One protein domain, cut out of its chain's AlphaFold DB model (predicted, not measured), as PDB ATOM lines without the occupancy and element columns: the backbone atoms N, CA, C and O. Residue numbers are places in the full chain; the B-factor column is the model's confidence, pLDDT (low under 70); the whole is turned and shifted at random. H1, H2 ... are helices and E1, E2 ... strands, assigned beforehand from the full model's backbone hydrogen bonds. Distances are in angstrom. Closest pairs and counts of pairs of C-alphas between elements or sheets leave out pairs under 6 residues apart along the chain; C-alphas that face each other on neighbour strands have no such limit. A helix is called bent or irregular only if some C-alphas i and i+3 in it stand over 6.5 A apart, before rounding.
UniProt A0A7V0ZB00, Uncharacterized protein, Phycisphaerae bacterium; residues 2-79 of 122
ATOM      1  N   SER A   2      48.060  38.808  34.541       69.31
ATOM      2  CA  SER A   2      46.613  38.898  34.776       69.31
ATOM      3  C   SER A   2      45.900  37.967  33.794       69.31
ATOM      4  O   SER A   2      46.309  37.882  32.633       69.31
ATOM      5  N   LYS A   3      44.907  37.200  34.251       85.38
ATOM      6  CA  LYS A   3      44.153  36.302  33.367       85.38
ATOM      7  C   LYS A   3      43.166  37.153  32.558       85.38
ATOM      8  O   LYS A   3      42.445  37.949  33.141       85.38
ATOM      9  N   LYS A   4      43.131  36.992  31.231       92.06
ATOM     10  CA  LYS A   4      42.154  37.673  30.359       92.06
ATOM     11  C   LYS A   4      40.829  36.900  30.375       92.06
ATOM     12  O   LYS A   4      40.856  35.674  30.232       92.06
ATOM     13  N   LEU A   5      39.704  37.597  30.541       96.00
ATOM     14  CA  LEU A   5      38.371  37.016  30.365       96.00
ATOM     15  C   LEU A   5      38.136  36.609  28.903       96.00
ATOM     16  O   LEU A   5      38.713  37.171  27.973       96.00
ATOM     17  N   ARG A   6      37.295  35.596  28.715       96.06
ATOM     18  CA  ARG A   6      36.841  35.069  27.428       96.06
ATOM     19  C   ARG A   6      35.330  34.882  27.489       96.06
ATOM     20  O   ARG A   6      34.814  34.541  28.554       96.06
ATOM     21  N   ALA A   7      34.663  35.070  26.357       96.69
ATOM     22  CA  ALA A   7      33.237  34.827  26.210       96.69
ATOM     23  C   ALA A   7      32.958  33.335  25.966       96.69
ATOM     24  O   ALA A   7      33.607  32.684  25.148       96.69
ATOM     25  N   TYR A   8      31.983  32.790  26.675       96.12
ATOM     26  CA  TYR A   8      31.492  31.428  26.533       96.12
ATOM     27  C   TYR A   8      29.974  31.452  26.427       96.12
ATOM     28  O   TYR A   8      29.320  32.287  27.041       96.12
ATOM     29  N   MET A   9      29.421  30.500  25.694       95.06
ATOM     30  CA  MET A   9      27.993  30.223  25.665       95.06
ATOM     31  C   MET A   9      27.711  29.042  26.582       95.06
ATOM     32  O   MET A   9      28.343  27.995  26.427       95.06
ATOM     33  N   GLY A  10      26.804  29.210  27.537       92.56
ATOM     34  CA  GLY A  10      26.301  28.131  28.383       92.56
ATOM     35  C   GLY A  10      24.892  27.740  27.972       92.56
ATOM     36  O   GLY A  10      24.066  28.621  27.767       92.56
ATOM     37  N   TYR A  11      24.617  26.449  27.831       90.00
ATOM     38  CA  TYR A  11      23.321  25.953  27.363       90.00
ATOM     39  C   TYR A  11      23.079  24.515  27.829       90.00
ATOM     40  O   TYR A  11      24.007  23.821  28.262       90.00
ATOM     41  N   SER A  12      21.824  24.076  27.747       86.38
ATOM     42  CA  SER A  12      21.452  22.669  27.909       86.38
ATOM     43  C   SER A  12      21.857  21.900  26.655       86.38
ATOM     44  O   SER A  12      21.498  22.281  25.546       86.38
ATOM     45  N   HIS A  13      22.623  20.823  26.795       84.56
ATOM     46  CA  HIS A  13      23.059  20.037  25.640       84.56
ATOM     47  C   HIS A  13      21.886  19.345  24.922       84.56
ATOM     48  O   HIS A  13      21.930  19.197  23.704       84.56
ATOM     49  N   THR A  14      20.833  18.974  25.652       83.44
ATOM     50  CA  THR A  14      19.629  18.304  25.148       83.44
ATOM     51  C   THR A  14      18.713  19.277  24.417       83.44
ATOM     52  O   THR A  14      18.200  18.934  23.357       83.44
ATOM     53  N   CYS A  15      18.535  20.485  24.956       81.50
ATOM     54  CA  CYS A  15      17.704  21.528  24.341       81.50
ATOM     55  C   CYS A  15      18.457  22.305  23.244       81.50
ATOM     56  O   CYS A  15      17.856  22.924  22.373       81.50
ATOM     57  N   GLY A  16      19.790  22.249  23.259       83.25
ATOM     58  CA  GLY A  16      20.638  22.990  22.335       83.25
ATOM     59  C   GLY A  16      20.819  24.456  22.734       83.25
ATOM     60  O   GLY A  16      20.340  24.922  23.765       83.25
ATOM     61  N   SER A  17      21.583  25.189  21.925       82.94
ATOM     62  CA  SER A  17      21.855  26.615  22.152       82.94
ATOM     63  C   SER A  17      20.687  27.533  21.782       82.94
ATOM     64  O   SER A  17      20.706  28.704  22.145       82.94
ATOM     65  N   GLU A  18      19.702  27.021  21.045       77.81
ATOM     66  CA  GLU A  18      18.527  27.786  20.610       77.81
ATOM     67  C   GLU A  18      17.527  27.993  21.758       77.81
ATOM     68  O   GLU A  18      16.835  29.005  21.808       77.81
ATOM     69  N   GLU A  19      17.509  27.087  22.738       68.62
ATOM     70  CA  GLU A  19      16.588  27.126  23.871       68.62
ATOM     71  C   GLU A  19      17.307  27.590  25.150       68.62
ATOM     72  O   GLU A  19      17.793  26.793  25.955       68.62
ATOM     73  N   GLY A  20      17.379  28.910  25.355       68.00
ATOM     74  CA  GLY A  20      17.780  29.481  26.648       68.00
ATOM     75  C   GLY A  20      19.288  29.486  26.922       68.00
ATOM     76  O   GLY A  20      19.723  29.276  28.057       68.00
ATOM     77  N   ALA A  21      20.106  29.727  25.894       85.44
ATOM     78  CA  ALA A  21      21.543  29.897  26.078       85.44
ATOM     79  C   ALA A  21      21.895  31.229  26.767       85.44
ATOM     80  O   ALA A  21      21.319  32.277  26.485       85.44
ATOM     81  N   CYS A  22      22.908  31.191  27.628       91.88
ATOM     82  CA  CYS A  22      23.428  32.333  28.375       91.88
ATOM     83  C   CYS A  22      24.852  32.702  27.933       91.88
ATOM     84  O   CYS A  22      25.617  31.858  27.451       91.88
ATOM     85  N   LEU A  23      25.234  33.962  28.151       95.31
ATOM     86  CA  LEU A  23      26.584  34.465  27.897       95.31
ATOM     87  C   LEU A  23      27.388  34.483  29.201       95.31
ATOM     88  O   LEU A  23      26.958  35.041  30.205       95.31
ATOM     89  N   ILE A  24      28.573  33.882  29.197       96.06
ATOM     90  CA  ILE A  24      29.432  33.743  30.375       96.06
ATOM     91  C   ILE A  24      30.807  34.329  30.073       96.06
ATOM     92  O   ILE A  24      31.497  33.877  29.161       96.06
ATOM     93  N   PHE A  25      31.256  35.270  30.896       97.12
ATOM     94  CA  PHE A  25      32.628  35.762  30.870       97.12
ATOM     95  C   PHE A  25      33.453  35.033  31.925       97.12
ATOM     96  O   PHE A  25      33.150  35.082  33.116       97.12
ATOM     97  N   ALA A  26      34.511  34.337  31.507       96.75
ATOM     98  CA  ALA A  26      35.371  33.589  32.423       96.75
ATOM     99  C   ALA A  26      36.812  33.470  31.916       96.75
ATOM    100  O   ALA A  26      37.099  33.654  30.738       96.75
ATOM    101  N   TYR A  27      37.747  33.109  32.797       96.25
ATOM    102  CA  TYR A  27      39.159  32.961  32.419       96.25
ATOM    103  C   TYR A  27      39.453  31.694  31.611       96.25
ATOM    104  O   TYR A  27      40.482  31.596  30.940       96.25
ATOM    105  N   ASN A  28      38.601  30.679  31.738       95.50
ATOM    106  CA  ASN A  28      38.717  29.410  31.036       95.50
ATOM    107  C   ASN A  28      37.376  28.659  31.059       95.50
ATOM    108  O   ASN A  28      36.459  29.000  31.805       95.50
ATOM    109  N   ARG A  29      37.300  27.570  30.287       95.06
ATOM    110  CA  ARG A  29      36.094  26.742  30.151       95.06
ATOM    111  C   ARG A  29      35.629  26.104  31.468       95.06
ATOM    112  O   ARG A  29      34.433  25.915  31.652       95.06
ATOM    113  N   LYS A  30      36.547  25.753  32.379       94.19
ATOM    114  CA  LYS A  30      36.182  25.155  33.677       94.19
ATOM    115  C   LYS A  30      35.491  26.184  34.568       94.19
ATOM    116  O   LYS A  30      34.462  25.869  35.157       94.19
ATOM    117  N   ASP A  31      36.027  27.401  34.605       95.00
ATOM    118  CA  ASP A  31      35.432  28.517  35.341       95.00
ATOM    119  C   ASP A  31      34.060  28.872  34.759       95.00
ATOM    120  O   ASP A  31      33.095  28.974  35.510       95.00
ATOM    121  N   ALA A  32      33.942  28.944  33.426       94.88
ATOM    122  CA  ALA A  32      32.664  29.196  32.757       94.88
ATOM    123  C   ALA A  32      31.603  28.154  33.133       94.88
ATOM    124  O   ALA A  32      30.493  28.509  33.519       94.88
ATOM    125  N   ARG A  33      31.958  26.860  33.085       92.19
ATOM    126  CA  ARG A  33      31.035  25.777  33.450       92.19
ATOM    127  C   ARG A  33      30.585  25.880  34.903       92.19
ATOM    128  O   ARG A  33      29.415  25.663  35.183       92.19
ATOM    129  N   LYS A  34      31.507  26.206  35.815       91.75
ATOM    130  CA  LYS A  34      31.192  26.382  37.235       91.75
ATOM    131  C   LYS A  34      30.198  27.527  37.441       91.75
ATOM    132  O   LYS A  34      29.201  27.325  38.118       91.75
ATOM    133  N   ILE A  35      30.466  28.689  36.847       92.19
ATOM    134  CA  ILE A  35      29.615  29.882  36.965       92.19
ATOM    135  C   ILE A  35      28.231  29.610  36.378       92.19
ATOM    136  O   ILE A  35      27.231  29.820  37.057       92.19
ATOM    137  N   GLY A  36      28.176  29.085  35.152       89.25
ATOM    138  CA  GLY A  36      26.913  28.792  34.479       89.25
ATOM    139  C   GLY A  36      26.061  27.775  35.235       89.25
ATOM    140  O   GLY A  36      24.880  28.016  35.454       89.25
ATOM    141  N   PHE A  37      26.671  26.699  35.739       85.00
ATOM    142  CA  PHE A  37      25.951  25.702  36.532       85.00
ATOM    143  C   PHE A  37      25.433  26.257  37.868       85.00
ATOM    144  O   PHE A  37      24.367  25.865  38.314       85.00
ATOM    145  N   GLN A  38      26.158  27.174  38.517       85.06
ATOM    146  CA  GLN A  38      25.685  27.800  39.760       85.06
ATOM    147  C   GLN A  38      24.520  28.767  39.538       85.06
ATOM    148  O   GLN A  38      23.700  28.929  40.433       85.06
ATOM    149  N   ALA A  39      24.474  29.427  38.382       79.81
ATOM    150  CA  ALA A  39      23.457  30.425  38.073       79.81
ATOM    151  C   ALA A  39      22.184  29.818  37.471       79.81
ATOM    152  O   ALA A  39      21.094  30.280  37.776       79.81
ATOM    153  N   MET A  40      22.334  28.788  36.637       72.44
ATOM    154  CA  MET A  40      21.238  28.164  35.889       72.44
ATOM    155  C   MET A  40      20.897  26.762  36.403       72.44
ATOM    156  O   MET A  40      20.055  26.089  35.824       72.44
ATOM    157  N   GLY A  41      21.582  26.280  37.445       64.38
ATOM    158  CA  GLY A  41      21.443  24.912  37.941       64.38
ATOM    159  C   GLY A  41      20.014  24.562  38.334       64.38
ATOM    160  O   GLY A  41      19.579  23.466  38.032       64.38
ATOM    161  N   ASP A  42      19.263  25.490  38.917       64.56
ATOM    162  CA  ASP A  42      17.880  25.217  39.323       64.56
ATOM    163  C   ASP A  42      16.878  25.356  38.156       64.56
ATOM    164  O   ASP A  42      15.861  24.674  38.152       64.56
ATOM    165  N   GLU A  43      17.165  26.192  37.148       61.66
ATOM    166  CA  GLU A  43      16.278  26.425  35.987       61.66
ATOM    167  C   GLU A  43      16.512  25.436  34.832       61.66
ATOM    168  O   GLU A  43      15.573  25.052  34.142       61.66
ATOM    169  N   LEU A  44      17.759  25.006  34.613       56.34
ATOM    170  CA  LEU A  44      18.142  24.050  33.565       56.34
ATOM    171  C   LEU A  44      18.283  22.611  34.081       56.34
ATOM    172  O   LEU A  44      18.442  21.700  33.271       56.34
ATOM    173  N   ALA A  45      18.266  22.389  35.401       52.34
ATOM    174  CA  ALA A  45      18.304  21.050  35.997       52.34
ATOM    175  C   ALA A  45      16.987  20.703  36.699       52.34
ATOM    176  O   ALA A  45      16.987  20.244  37.844       52.34
ATOM    177  N   ASP A  46      15.872  20.871  35.983       51.88
ATOM    178  CA  ASP A  46      14.519  20.491  36.412       51.88
ATOM    179  C   ASP A  46      14.316  18.958  36.463       51.88
ATOM    180  O   ASP A  46      13.417  18.375  35.863       51.88
ATOM    181  N   GLY A  47      15.193  18.272  37.198       50.69
ATOM    182  CA  GLY A  47      15.083  16.854  37.509       50.69
ATOM    183  C   GLY A  47      16.014  15.961  36.691       50.69
ATOM    184  O   GLY A  47      15.702  15.527  35.591       50.69
ATOM    185  N   GLU A  48      17.115  15.568  37.334       50.19
ATOM    186  CA  GLU A  48      17.866  14.320  37.096       50.19
ATOM    187  C   GLU A  48      19.053  14.326  36.119       50.19
ATOM    188  O   GLU A  48      19.875  13.411  36.210       50.19
ATOM    189  N   TRP A  49      19.267  15.351  35.289       53.91
ATOM    190  CA  TRP A  49      20.374  15.323  34.319       53.91
ATOM    191  C   TRP A  49      21.221  16.600  34.357       53.91
ATOM    192  O   TRP A  49      20.781  17.683  33.990       53.91
ATOM    193  N   ILE A  50      22.475  16.472  34.813       64.56
ATOM    194  CA  ILE A  50      23.503  17.527  34.746       64.56
ATOM    195  C   ILE A  50      23.906  17.698  33.276       64.56
ATOM    196  O   ILE A  50      24.939  17.188  32.843       64.56
ATOM    197  N   ASP A  51      23.079  18.399  32.509       80.69
ATOM    198  CA  ASP A  51      23.228  18.498  31.056       80.69
ATOM    199  C   ASP A  51      23.757  19.860  30.580       80.69
ATOM    200  O   ASP A  51      23.780  20.195  29.396       80.69
ATOM    201  N   PHE A  52      24.253  20.655  31.525       85.69
ATOM    202  CA  PHE A  52      24.832  21.952  31.231       85.69
ATOM    203  C   PHE A  52      26.209  21.824  30.570       85.69
ATOM    204  O   PHE A  52      27.185  21.322  31.163       85.69
ATOM    205  N   VAL A  53      26.304  22.355  29.356       89.75
ATOM    206  CA  VAL A  53      27.531  22.444  28.572       89.75
ATOM    207  C   VAL A  53      27.916  23.895  28.330       89.75
ATOM    208  O   VAL A  53      27.104  24.811  28.386       89.75
ATOM    209  N   VAL A  54      29.210  24.098  28.081       93.25
ATOM    210  CA  VAL A  54      29.755  25.406  27.719       93.25
ATOM    211  C   VAL A  54      30.606  25.303  26.463       93.25
ATOM    212  O   VAL A  54      31.477  24.424  26.367       93.25
ATOM    213  N   SER A  55      30.404  26.236  25.543       93.94
ATOM    214  CA  SER A  55      31.149  26.369  24.291       93.94
ATOM    215  C   SER A  55      31.892  27.698  24.269       93.94
ATOM    216  O   SER A  55      31.402  28.710  24.758       93.94
ATOM    217  N   TRP A  56      33.128  27.687  23.772       94.75
ATOM    218  CA  TRP A  56      33.909  28.915  23.634       94.75
ATOM    219  C   TRP A  56      33.459  29.649  22.373       94.75
ATOM    220  O   TRP A  56      33.471  29.063  21.293       94.75
ATOM    221  N   LEU A  57      33.090  30.919  22.527       94.19
ATOM    222  CA  LEU A  57      32.810  31.833  21.429       94.19
ATOM    223  C   LEU A  57      34.133  32.450  20.953       94.19
ATOM    224  O   LEU A  57      34.708  33.323  21.608       94.19
ATOM    225  N   TRP A  58      34.665  31.910  19.860       90.56
ATOM    226  CA  TRP A  58      35.880  32.416  19.225       90.56
ATOM    227  C   TRP A  58      35.583  33.722  18.496       90.56
ATOM    228  O   TRP A  58      34.501  33.868  17.941       90.56
ATOM    229  N   GLU A  59      36.540  34.655  18.517       88.62
ATOM    230  CA  GLU A  59      36.459  35.932  17.782       88.62
ATOM    231  C   GLU A  59      35.209  36.776  18.107       88.62
ATOM    232  O   GLU A  59      34.832  37.664  17.357       88.62
ATOM    233  N   ALA A  60      34.594  36.541  19.268       89.62
ATOM    234  CA  ALA A  60      33.375  37.211  19.705       89.62
ATOM    235  C   ALA A  60      33.663  38.454  20.566       89.62
ATOM    236  O   ALA A  60      33.095  38.627  21.647       89.62
ATOM    237  N   ASP A  61      34.608  39.288  20.122       92.62
ATOM    238  CA  ASP A  61      35.021  40.487  20.860       92.62
ATOM    239  C   ASP A  61      33.871  41.509  20.974       92.62
ATOM    240  O   ASP A  61      33.766  42.195  21.990       92.62
ATOM    241  N   HIS A  62      32.946  41.543  20.005       92.38
ATOM    242  CA  HIS A  62      31.738  42.382  20.036       92.38
ATOM    243  C   HIS A  62      30.851  42.105  21.255       92.38
ATOM    244  O   HIS A  62      30.224  43.019  21.782       92.38
ATOM    245  N   LEU A  63      30.846  40.875  21.780       94.00
ATOM    246  CA  LEU A  63      30.045  40.526  22.956       94.00
ATOM    247  C   LEU A  63      30.547  41.196  24.240       94.00
ATOM    248  O   LEU A  63      29.767  41.358  25.178       94.00
ATOM    249  N   PHE A  64      31.812  41.629  24.297       94.69
ATOM    250  CA  PHE A  64      32.368  42.297  25.478       94.69
ATOM    251  C   PHE A  64      31.746  43.671  25.744       94.69
ATOM    252  O   PHE A  64      31.867  44.167  26.861       94.69
ATOM    253  N   VAL A  65      31.015  44.260  24.788       94.12
ATOM    254  CA  VAL A  65      30.203  45.462  25.049       94.12
ATOM    255  C   VAL A  65      29.134  45.212  26.120       94.12
ATOM    256  O   VAL A  65      28.755  46.123  26.849       94.12
ATOM    257  N   GLN A  66      28.677  43.963  26.261       93.56
ATOM    258  CA  GLN A  66      27.677  43.571  27.256       93.56
ATOM    259  C   GLN A  66      28.287  43.312  28.641       93.56
ATOM    260  O   GLN A  66      27.555  43.085  29.607       93.56
ATOM    261  N   MET A  67      29.619  43.314  28.753       94.19
ATOM    262  CA  MET A  67      30.339  42.990  29.979       94.19
ATOM    263  C   MET A  67      30.015  44.003  31.084       94.19
ATOM    264  O   MET A  67      30.120  45.211  30.894       94.19
ATOM    265  N   ARG A  68      29.633  43.508  32.267       92.31
ATOM    266  CA  ARG A  68      29.230  44.359  33.409       92.31
ATOM    267  C   ARG A  68      30.305  44.477  34.489       92.31
ATOM    268  O   ARG A  68      30.164  45.276  35.410       92.31
ATOM    269  N   SER A  69      31.337  43.641  34.414       92.88
ATOM    270  CA  SER A  69      32.409  43.530  35.403       92.88
ATOM    271  C   SER A  69      33.673  42.952  34.767       92.88
ATOM    272  O   SER A  69      33.582  42.117  33.871       92.88
ATOM    273  N   ASP A  70      34.844  43.330  35.278       93.81
ATOM    274  CA  ASP A  70      36.130  42.711  34.915       93.81
ATOM    275  C   ASP A  70      36.376  41.367  35.633       93.81
ATOM    276  O   ASP A  70      37.397  40.706  35.422       93.81
ATOM    277  N   GLU A  71      35.448  40.939  36.491       95.00
ATOM    278  CA  GLU A  71      35.470  39.633  37.151       95.00
ATOM    279  C   GLU A  71      34.611  38.605  36.401       95.00
ATOM    280  O   GLU A  71      33.682  38.989  35.694       95.00
ATOM    281  N   PRO A  72      34.862  37.288  36.536       96.19
ATOM    282  CA  PRO A  72      34.026  36.272  35.906       96.19
ATOM    283  C   PRO A  72      32.552  36.362  36.327       96.19
ATOM    284  O   PRO A  72      32.247  36.372  37.517       96.19
ATOM    285  N   HIS A  73      31.640  36.386  35.356       95.12
ATOM    286  CA  HIS A  73      30.201  36.541  35.589       95.12
ATOM    287  C   HIS A  73      29.371  35.964  34.434       95.12
ATOM    288  O   HIS A  73      29.908  35.530  33.413       95.12
ATOM    289  N   ILE A  74      28.052  35.957  34.613       94.19
ATOM    290  CA  ILE A  74      27.059  35.486  33.645       94.19
ATOM    291  C   ILE A  74      26.086  36.609  33.280       94.19
ATOM    292  O   ILE A  74      25.795  37.493  34.088       94.19
ATOM    293  N   ILE A  75      25.579  36.545  32.057       93.81
ATOM    294  CA  ILE A  75      24.473  37.330  31.532       93.81
ATOM    295  C   ILE A  75      23.412  36.330  31.062       93.81
ATOM    296  O   ILE A  75      23.572  35.686  30.023       93.81
ATOM    297  N   ASN A  76      22.346  36.181  31.854       88.88
ATOM    298  CA  ASN A  76      21.272  35.214  31.588       88.88
ATOM    299  C   ASN A  76      20.422  35.604  30.373       88.88
ATOM    300  O   ASN A  76      19.934  34.732  29.668       88.88
ATOM    301  N   CYS A  77      20.286  36.906  30.112       88.62
ATOM    302  CA  CYS A  77      19.579  37.443  28.951       88.62
ATOM    303  C   CYS A  77      20.557  38.310  28.144       88.62
ATOM    304  O   CYS A  77      20.631  39.519  28.391       88.62
ATOM    305  N   PRO A  78      21.387  37.707  27.273       92.31
ATOM    306  CA  PRO A  78      22.246  38.457  26.363       92.31
ATOM    307  C   PRO A  78      21.402  39.331  25.432       92.31
ATOM    308  O   PRO A  78      20.248  39.010  25.155       92.31
ATOM    309  N   ALA A  79      21.980  40.417  24.921       93.00
ATOM    310  CA  ALA A  79      21.349  41.176  23.848       93.00
ATOM    311  C   ALA A  79      21.152  40.272  22.622       93.00
ATOM    312  O   ALA A  79      22.087  39.584  22.200       93.00
TER     313      ALA A  79
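AT A GLANCE: This is residues 2 to 79 of the 122 residues of an uncharacterized protein of Phycisphaerae bacterium (UniProt A0A7V0ZB00). A four-stranded, twisted antiparallel sheet has the kinked helix H1 packed along one face, reaching all four strands, while the short helix H2 lies on the opposite face, near the beginning of E1. The 78 printed residues hold two named helices and four named strands in the order E1, E2, H1, E3, H2, E4, and the sheet runs E3, E1, E2, E4. The class is mixed, helices and strands. The whole is compact, with a radius of gyration of the C-alphas of 11.9 A, and elongated, with spans of 37 by 23 by 19 A.

HOW THE PARTS SIT: E1, residues 6 to 12, and E2, residues 22 to 26, are inner strands and form a hairpin, with N 8 and O 24 at 2.8 A, within hydrogen-bond range. The edge strand E3, residues 52 to 56, is antiparallel to E1 at 149 degrees, with N 9 and O 55 at 2.8 A. The other edge strand, E4, residues 73 to 75, is antiparallel to E2 at 160 degrees, with N 75 and O 23 at 2.8 A. The sheet is only just strongly twisted, its C-alphas lying up to 4.3 A off the best plane. H1, residues 29 to 44, is on the sheet; its closest C-alphas to E2 are those of Ala 32 and Ala 26, 5.2 A apart, and to E3 those of Arg 33 and Val 54, 5.9 A apart. E2, H1 and E3 make a split strand-helix-strand unit, two strands running the same way with E1 between them, and its crossover is right-handed. H2, residues 61 to 66, is on the opposite face from H1, at a height over the sheet of 8.8 A; its closest C-alphas to E1 are those of Leu 63 and Ala 7, 7.3 A apart. H1 and H2 are apart. O i to N i+4 pairs within range number 10 of 12 in H1 and 0 of 2 in H2, where 3 of 3 O i to N i+3 pairs are within range.

IN THESE COORDINATES: E1 begins at C-alpha 6 (36.841, 35.069, 27.428) and is 19.8 A long; E2 is 12.7 A, E3 13.7 A and E4 7.1 A, ending at C-alpha 75 (24.473, 37.330, 31.532). H1, 18.5 A, has a kink of 50 degrees near residue 38 and is irregular, with C-alphas 39 and 42 7.7 A apart. H2 is 10.2 A long.

THE WHOLE: The two C-alphas farthest apart are those of Ser 2 and Gly 47, 38.6 A. The printed part has no cut and no long link. Mean pLDDT of the printed part is 85.8; it is under 70 at residue 2, residues 19 to 20 and residues 41 to 50, of which 41 to 44 belong to H1.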